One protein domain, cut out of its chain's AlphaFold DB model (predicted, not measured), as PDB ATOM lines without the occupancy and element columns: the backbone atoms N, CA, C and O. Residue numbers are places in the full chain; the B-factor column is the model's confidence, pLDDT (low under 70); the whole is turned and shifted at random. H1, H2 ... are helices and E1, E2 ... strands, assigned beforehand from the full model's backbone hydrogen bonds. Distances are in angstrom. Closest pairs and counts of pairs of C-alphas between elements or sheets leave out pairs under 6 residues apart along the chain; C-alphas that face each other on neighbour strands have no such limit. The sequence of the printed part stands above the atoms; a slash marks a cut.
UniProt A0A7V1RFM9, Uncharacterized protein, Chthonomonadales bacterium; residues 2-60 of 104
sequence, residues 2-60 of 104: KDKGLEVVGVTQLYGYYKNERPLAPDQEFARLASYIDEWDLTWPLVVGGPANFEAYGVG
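This is residues 2 to 60 of the 104 residues of an uncharacterized protein of Chthonomonadales bacterium (UniProt A0A7V1RFM9). Two short parallel strands, E1 and E2, lie side by side in the middle of a loose fold, with the longer helix H1 off to one side and the short helix H2 off to the other. The first printed residues reach to one end of the long axis, and the loop of residues 13 to 25 reaches to the other. The printed part has 59 residues, with two named strands and two named helices in the order E1, H1, E2, H2; the class is mixed, with under half of the residues in named elements. The radius of gyration of the C-alphas is 13.3 A, and the spans are 42 by 28 by 18 A.

Start at the sheet, where E1, residues 10 to 12, and E2, residues 46 to 48, are parallel at 26 degrees. C-alphas 11 and 47 face each other at 4.9 A; look also for N 47 and O 10, 2.8 A apart and within hydrogen-bond range. With H1, residues 26 to 39, they form a strand-helix-strand unit, two parallel neighbour strands with a helix between them in the chain, whose crossover is right-handed. The closest C-alphas of H1 and E2 are those of Ile 37 and Leu 46, 7.9 A apart. H2, residues 51 to 56, is near E1, with 5 pairs of C-alphas within 10 A, but apart from H1. In H2 every O i to N i+4 pair is within hydrogen-bond range; in H1, 8 of 10 are.

Find C-alpha 10 at (-44.176, 26.509, 36.759), where E1 begins; E1 and E2 each run 6.7 A. H1 runs 20.1 A from C-alpha 26 at (-50.929, 17.518, 51.140). H2 covers 8.8 A and ends at C-alpha 56, at (-59.447, 28.618, 34.309).

The two C-alphas farthest apart, those of Lys 4 and Pro 23, are 42.5 A apart. The link from E1 to H1 is long, with 13 residues; that from E2 to H2 is tight. The printed part has no cut, and residue 2 alone has a pLDDT under 70.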
ATOM      1  N   LYS A   2     -34.393  36.353  30.269       63.84
ATOM      2  CA  LYS A   2     -34.730  37.062  31.518       63.84
ATOM      3  C   LYS A   2     -34.415  38.568  31.446       63.84
ATOM      4  O   LYS A   2     -35.296  39.379  31.701       63.84
ATOM      5  N   ASP A   3     -33.268  38.949  30.880       75.56
ATOM      6  CA  ASP A   3     -32.870  40.365  30.696       75.56
ATOM      7  C   ASP A   3     -33.795  41.173  29.767       75.56
ATOM      8  O   ASP A   3     -33.804  42.401  29.780       75.56
ATOM      9  N   LYS A   4     -34.628  40.495  28.966       78.50
ATOM     10  CA  LYS A   4     -35.661  41.118  28.121       78.50
ATOM     11  C   LYS A   4     -36.996  41.285  28.871       78.50
ATOM     12  O   LYS A   4     -37.993  41.718  28.285       78.50
ATOM     13  N   GLY A   5     -37.013  40.996  30.175       85.62
ATOM     14  CA  GLY A   5     -38.157  41.037  31.088       85.62
ATOM     15  C   GLY A   5     -39.166  39.919  30.856       85.62
ATOM     16  O   GLY A   5     -40.364  40.197  30.871       85.62
ATOM     17  N   LEU A   6     -38.675  38.717  30.546       92.00
ATOM     18  CA  LEU A   6     -39.459  37.484  30.549       92.00
ATOM     19  C   LEU A   6     -39.310  36.815  31.913       92.00
ATOM     20  O   LEU A   6     -38.188  36.493  32.299       92.00
ATOM     21  N   GLU A   7     -40.435  36.533  32.556       93.56
ATOM     22  CA  GLU A   7     -40.505  35.690  33.748       93.56
ATOM     23  C   GLU A   7     -41.155  34.354  33.394       93.56
ATOM     24  O   GLU A   7     -42.077  34.301  32.576       93.56
ATOM     25  N   VAL A   8     -40.659  33.275  33.995       94.00
ATOM     26  CA  VAL A   8     -41.190  31.917  33.823       94.00
ATOM     27  C   VAL A   8     -41.561  31.393  35.197       94.00
ATOM     28  O   VAL A   8     -40.767  31.501  36.127       94.00
ATOM     29  N   VAL A   9     -42.758  30.825  35.312       94.62
ATOM     30  CA  VAL A   9     -43.263  30.202  36.537       94.62
ATOM     31  C   VAL A   9     -43.894  28.869  36.156       94.62
ATOM     32  O   VAL A   9     -44.711  28.810  35.237       94.62
ATOM     33  N   GLY A  10     -43.504  27.801  36.846       94.19
ATOM     34  CA  GLY A  10     -44.176  26.509  36.759       94.19
ATOM     35  C   GLY A  10     -45.392  26.496  37.679       94.19
ATOM     36  O   GLY A  10     -45.311  26.973  38.807       94.19
ATOM     37  N   VAL A  11     -46.514  25.949  37.217       94.25
ATOM     38  CA  VAL A  11     -47.732  25.818  38.026       94.25
ATOM     39  C   VAL A  11     -48.088  24.344  38.135       94.25
ATOM     40  O   VAL A  11     -48.154  23.643  37.127       94.25
ATOM     41  N   THR A  12     -48.312  23.879  39.359       93.94
ATOM     42  CA  THR A  12     -48.778  22.522  39.654       93.94
ATOM     43  C   THR A  12     -49.932  22.558  40.657       93.94
ATOM     44  O   THR A  12     -50.293  23.619  41.166       93.94
ATOM     45  N   GLN A  13     -50.513  21.401  40.939       93.56
ATOM     46  CA  GLN A  13     -51.444  21.171  42.040       93.56
ATOM     47  C   GLN A  13     -51.000  19.929  42.817       93.56
ATOM     48  O   GLN A  13     -50.096  19.221  42.375       93.56
ATOM     49  N   LEU A  14     -51.624  19.686  43.966       94.69
ATOM     50  CA  LEU A  14     -51.414  18.464  44.736       94.69
ATOM     51  C   LEU A  14     -52.345  17.362  44.222       94.69
ATOM     52  O   LEU A  14     -53.536  17.599  44.011       94.69
ATOM     53  N   TYR A  15     -51.799  16.168  44.019       93.06
ATOM     54  CA  TYR A  15     -52.477  15.013  43.434       93.06
ATOM     55  C   TYR A  15     -52.704  13.864  44.430       93.06
ATOM     56  O   TYR A  15     -53.377  12.887  44.100       93.06
ATOM     57  N   GLY A  16     -52.146  13.953  45.640       95.50
ATOM     58  CA  GLY A  16     -52.197  12.911  46.665       95.50
ATOM     59  C   GLY A  16     -51.189  11.778  46.451       95.50
ATOM     60  O   GLY A  16     -51.341  10.703  47.041       95.50
ATOM     61  N   TYR A  17     -50.178  11.981  45.600       94.81
ATOM     62  CA  TYR A  17     -49.115  11.009  45.345       94.81
ATOM     63  C   TYR A  17     -47.819  11.677  44.871       94.81
ATOM     64  O   TYR A  17     -47.827  12.782  44.338       94.81
ATOM     65  N   TYR A  18     -46.698  10.968  45.004       93.38
ATOM     66  CA  TYR A  18     -45.416  11.354  44.412       93.38
ATOM     67  C   TYR A  18     -44.687  10.111  43.904       93.38
ATOM     68  O   TYR A  18     -44.408   9.188  44.670       93.38
ATOM     69  N   LYS A  19     -44.382  10.056  42.602       90.50
ATOM     70  CA  LYS A  19     -43.855   8.844  41.944       90.50
ATOM     71  C   LYS A  19     -44.736   7.623  42.281       90.50
ATOM     72  O   LYS A  19     -45.896   7.579  41.881       90.50
ATOM     73  N   ASN A  20     -44.201   6.657  43.030       93.81
ATOM     74  CA  ASN A  20     -44.917   5.455  43.460       93.81
ATOM     75  C   ASN A  20     -45.504   5.558  44.884       93.81
ATOM     76  O   ASN A  20     -46.220   4.648  45.298       93.81
ATOM     77  N   GLU A  21     -45.219   6.633  45.628       93.06
ATOM     78  CA  GLU A  21     -45.725   6.868  46.986       93.06
ATOM     79  C   GLU A  21     -47.182   7.342  46.930       93.06
ATOM     80  O   GLU A  21     -47.475   8.429  46.428       93.06
ATOM     81  N   ARG A  22     -48.100   6.511  47.435       94.62
ATOM     82  CA  ARG A  22     -49.537   6.802  47.537       94.62
ATOM     83  C   ARG A  22     -50.194   5.958  48.639       94.62
ATOM     84  O   ARG A  22     -49.857   4.777  48.744       94.62
ATOM     85  N   PRO A  23     -51.159   6.506  49.403       95.06
ATOM     86  CA  PRO A  23     -51.608   7.904  49.387       95.06
ATOM     87  C   PRO A  23     -50.646   8.833  50.152       95.06
ATOM     88  O   PRO A  23     -49.984   8.396  51.089       95.06
ATOM     89  N   LEU A  24     -50.596  10.114  49.777       95.81
ATOM     90  CA  LEU A  24     -49.865  11.158  50.505       95.81
ATOM     91  C   LEU A  24     -50.811  12.248  51.011       95.81
ATOM     92  O   LEU A  24     -51.737  12.655  50.311       95.81
ATOM     93  N   ALA A  25     -50.544  12.745  52.221       96.25
ATOM     94  CA  ALA A  25     -51.167  13.969  52.710       96.25
ATOM     95  C   ALA A  25     -50.595  15.203  51.973       96.25
ATOM     96  O   ALA A  25     -49.427  15.171  51.572       96.25
ATOM     97  N   PRO A  26     -51.358  16.307  51.848       94.62
ATOM     98  CA  PRO A  26     -50.929  17.518  51.140       94.62
ATOM     99  C   PRO A  26     -49.541  18.038  51.539       94.62
ATOM    100  O   PRO A  26     -48.710  18.295  50.671       94.62
ATOM    101  N   ASP A  27     -49.254  18.118  52.840       95.56
ATOM    102  CA  ASP A  27     -47.967  18.619  53.342       95.56
ATOM    103  C   ASP A  27     -46.799  17.688  52.987       95.56
ATOM    104  O   ASP A  27     -45.677  18.138  52.747       95.56
ATOM    105  N   GLN A  28     -47.058  16.377  52.919       95.88
ATOM    106  CA  GLN A  28     -46.049  15.386  52.545       95.88
ATOM    107  C   GLN A  28     -45.723  15.478  51.056       95.88
ATOM    108  O   GLN A  28     -44.551  15.465  50.691       95.88
ATOM    109  N   GLU A  29     -46.739  15.602  50.197       96.19
ATOM    110  CA  GLU A  29     -46.536  15.813  48.762       96.19
ATOM    111  C   GLU A  29     -45.836  17.150  48.491       96.19
ATOM    112  O   GLU A  29     -44.866  17.187  47.734       96.19
ATOM    113  N   PHE A  30     -46.248  18.227  49.166       94.69
ATOM    114  CA  PHE A  30     -45.601  19.534  49.053       94.69
ATOM    115  C   PHE A  30     -44.109  19.460  49.406       94.69
ATOM    116  O   PHE A  30     -43.272  19.988  48.675       94.69
ATOM    117  N   ALA A  31     -43.749  18.735  50.469       94.75
ATOM    118  CA  ALA A  31     -42.351  18.524  50.839       94.75
ATOM    119  C   ALA A  31     -41.544  17.767  49.762       94.75
ATOM    120  O   ALA A  31     -40.348  18.016  49.608       94.75
ATOM    121  N   ARG A  32     -42.173  16.878  48.975       94.75
ATOM    122  CA  ARG A  32     -41.519  16.177  47.850       94.75
ATOM    123  C   ARG A  32     -41.245  17.084  46.652       94.75
ATOM    124  O   ARG A  32     -40.363  16.768  45.853       94.75
ATOM    125  N   LEU A  33     -41.941  18.217  46.532       92.88
ATOM    126  CA  LEU A  33     -41.697  19.171  45.448       92.88
ATOM    127  C   LEU A  33     -40.300  19.792  45.525       92.88
ATOM    128  O   LEU A  33     -39.725  20.072  44.480       92.88
ATOM    129  N   ALA A  34     -39.722  19.943  46.722       91.31
ATOM    130  CA  ALA A  34     -38.335  20.385  46.866       91.31
ATOM    131  C   ALA A  34     -37.372  19.407  46.173       91.31
ATOM    132  O   ALA A  34     -36.592  19.805  45.315       91.31
ATOM    133  N   SER A  35     -37.518  18.105  46.440       91.88
ATOM    134  CA  SER A  35     -36.725  17.072  45.765       91.88
ATOM    135  C   SER A  35     -36.966  17.034  44.256       91.88
ATOM    136  O   SER A  35     -36.044  16.750  43.504       91.88
ATOM    137  N   TYR A  36     -38.188  17.328  43.798       91.94
ATOM    138  CA  TYR A  36     -38.498  17.431  42.370       91.94
ATOM    139  C   TYR A  36     -37.800  18.624  41.702       91.94
ATOM    140  O   TYR A  36     -37.284  18.486  40.596       91.94
ATOM    141  N   ILE A  37     -37.771  19.781  42.370       93.12
ATOM    142  CA  ILE A  37     -37.053  20.975  41.903       93.12
ATOM    143  C   ILE A  37     -35.560  20.667  41.762       93.12
ATOM    144  O   ILE A  37     -34.986  20.981  40.721       93.12
ATOM    145  N   ASP A  38     -34.973  20.006  42.761       93.31
ATOM    146  CA  ASP A  38     -33.554  19.639  42.763       93.31
ATOM    147  C   ASP A  38     -33.227  18.574  41.699       93.31
ATOM    148  O   ASP A  38     -32.254  18.709  40.963       93.31
ATOM    149  N   GLU A  39     -34.047  17.523  41.581       93.81
ATOM    150  CA  GLU A  39     -33.844  16.415  40.630       93.81
ATOM    151  C   GLU A  39     -33.863  16.880  39.170       93.81
ATOM    152  O   GLU A  39     -33.111  16.358  38.346       93.81
ATOM    153  N   TRP A  40     -34.715  17.856  38.850       92.12
ATOM    154  CA  TRP A  40     -34.899  18.366  37.490       92.12
ATOM    155  C   TRP A  40     -34.210  19.709  37.230       92.12
ATOM    156  O   TRP A  40     -34.411  20.280  36.158       92.12
ATOM    157  N   ASP A  41     -33.419  20.203  38.188       93.44
ATOM    158  CA  ASP A  41     -32.723  21.495  38.128       93.44
ATOM    159  C   ASP A  41     -33.656  22.633  37.665       93.44
ATOM    160  O   ASP A  41     -33.394  23.378  36.712       93.44
ATOM    161  N   LEU A  42     -34.832  22.729  38.300       91.44
ATOM    162  CA  LEU A  42     -35.835  23.718  37.916       91.44
ATOM    163  C   LEU A  42     -35.366  25.124  38.306       91.44
ATOM    164  O   LEU A  42     -35.517  25.580  39.436       91.44
ATOM    165  N   THR A  43     -34.853  25.858  37.322       91.31
ATOM    166  CA  THR A  43     -34.343  27.233  37.497       91.31
ATOM    167  C   THR A  43     -35.429  28.320  37.572       91.31
ATOM    168  O   THR A  43     -35.125  29.523  37.578       91.31
ATOM    169  N   TRP A  44     -36.702  27.923  37.577       91.12
ATOM    170  CA  TRP A  44     -37.863  28.804  37.679       91.12
ATOM    171  C   TRP A  44     -38.709  28.451  38.906       91.12
ATOM    172  O   TRP A  44     -38.797  27.276  39.265       91.12
ATOM    173  N   PRO A  45     -39.370  29.442  39.535       92.75
ATOM    174  CA  PRO A  45     -40.266  29.186  40.654       92.75
ATOM    175  C   PRO A  45     -41.366  28.190  40.283       92.75
ATOM    176  O   PRO A  45     -41.953  28.276  39.199       92.75
ATOM    177  N   LEU A  46     -41.672  27.285  41.210       94.44
ATOM    178  CA  LEU A  46     -42.814  26.382  41.133       94.44
ATOM    179  C   LEU A  46     -43.896  26.859  42.107       94.44
ATOM    180  O   LEU A  46     -43.647  27.012  43.300       94.44
ATOM    181  N   VAL A  47     -45.100  27.092  41.594       94.31
ATOM    182  CA  VAL A  47     -46.268  27.522  42.364       94.31
ATOM    183  C   VAL A  47     -47.255  26.368  42.457       94.31
ATOM    184  O   VAL A  47     -47.638  25.778  41.447       94.31
ATOM    185  N   VAL A  48     -47.695  26.074  43.678       94.69
ATOM    186  CA  VAL A  48     -48.758  25.101  43.940       94.69
ATOM    187  C   VAL A  48     -50.082  25.848  44.030       94.69
ATOM    188  O   VAL A  48     -50.286  26.671  44.919       94.69
ATOM    189  N   GLY A  49     -50.961  25.591  43.069       91.62
ATOM    190  CA  GLY A  49     -52.314  26.122  43.011       91.62
ATOM    191  C   GLY A  49     -53.372  25.061  43.301       91.62
ATOM    192  O   GLY A  49     -53.066  23.905  43.586       91.62
ATOM    193  N   GLY A  50     -54.636  25.472  43.200       90.38
ATOM    194  CA  GLY A  50     -55.779  24.562  43.264       90.38
ATOM    195  C   GLY A  50     -56.293  24.148  41.876       90.38
ATOM    196  O   GLY A  50     -55.938  24.787  40.877       90.38
ATOM    197  N   PRO A  51     -57.204  23.159  41.811       88.81
ATOM    198  CA  PRO A  51     -57.810  22.681  40.560       88.81
ATOM    199  C   PRO A  51     -58.478  23.776  39.719       88.81
ATOM    200  O   PRO A  51     -58.393  23.756  38.494       88.81
ATOM    201  N   ALA A  52     -59.049  24.797  40.367       93.25
ATOM    202  CA  ALA A  52     -59.669  25.936  39.690       93.25
ATOM    203  C   ALA A  52     -58.707  26.681  38.741       93.25
ATOM    204  O   ALA A  52     -59.140  27.235  37.734       93.25
ATOM    205  N   ASN A  53     -57.395  26.671  39.013       91.75
ATOM    206  CA  ASN A  53     -56.411  27.265  38.106       91.75
ATOM    207  C   ASN A  53     -56.296  26.460  36.806       91.75
ATOM    208  O   ASN A  53     -56.170  27.036  35.731       91.75
ATOM    209  N   PHE A  54     -56.356  25.132  36.891       91.94
ATOM    210  CA  PHE A  54     -56.276  24.258  35.724       91.94
ATOM    211  C   PHE A  54     -57.519  24.435  34.851       91.94
ATOM    212  O   PHE A  54     -57.397  24.580  33.638       91.94
ATOM    213  N   GLU A  55     -58.694  24.529  35.473       92.81
ATOM    214  CA  GLU A  55     -59.955  24.826  34.788       92.81
ATOM    215  C   GLU A  55     -59.932  26.206  34.116       92.81
ATOM    216  O   GLU A  55     -60.235  26.317  32.929       92.81
ATOM    217  N   ALA A  56     -59.499  27.251  34.832       93.25
ATOM    218  CA  ALA A  56     -59.447  28.618  34.309       93.25
ATOM    219  C   ALA A  56     -58.504  28.772  33.101       93.25
ATOM    220  O   ALA A  56     -58.756  29.594  32.220       93.25
ATOM    221  N   TYR A  57     -57.434  27.976  33.045       92.12
ATOM    222  CA  TYR A  57     -56.494  27.935  31.921       92.12
ATOM    223  C   TYR A  57     -56.791  26.811  30.914       92.12
ATOM    224  O   TYR A  57     -56.002  26.598  29.989       92.12
ATOM    225  N   GLY A  58     -57.911  26.096  31.070       93.31
ATOM    226  CA  GLY A  58     -58.349  25.039  30.158       93.31
ATOM    227  C   GLY A  58     -57.352  23.886  30.017       93.31
ATOM    228  O   GLY A  58     -57.183  23.363  28.917       93.31
ATOM    229  N   VAL A  59     -56.650  23.520  31.096       92.88
ATOM    230  CA  VAL A  59     -55.629  22.464  31.079       92.88
ATOM    231  C   VAL A  59     -56.281  21.109  30.809       92.88
ATOM    232  O   VAL A  59     -56.898  20.516  31.689       92.88
ATOM    233  N   GLY A  60     -56.123  20.615  29.579       88.88
ATOM    234  CA  GLY A  60     -56.650  19.317  29.134       88.88
ATOM    235  C   GLY A  60     -55.581  18.264  28.824       88.88
ATOM    236  O   GLY A  60     -55.908  17.106  28.582       88.88
TER     237      GLY A  60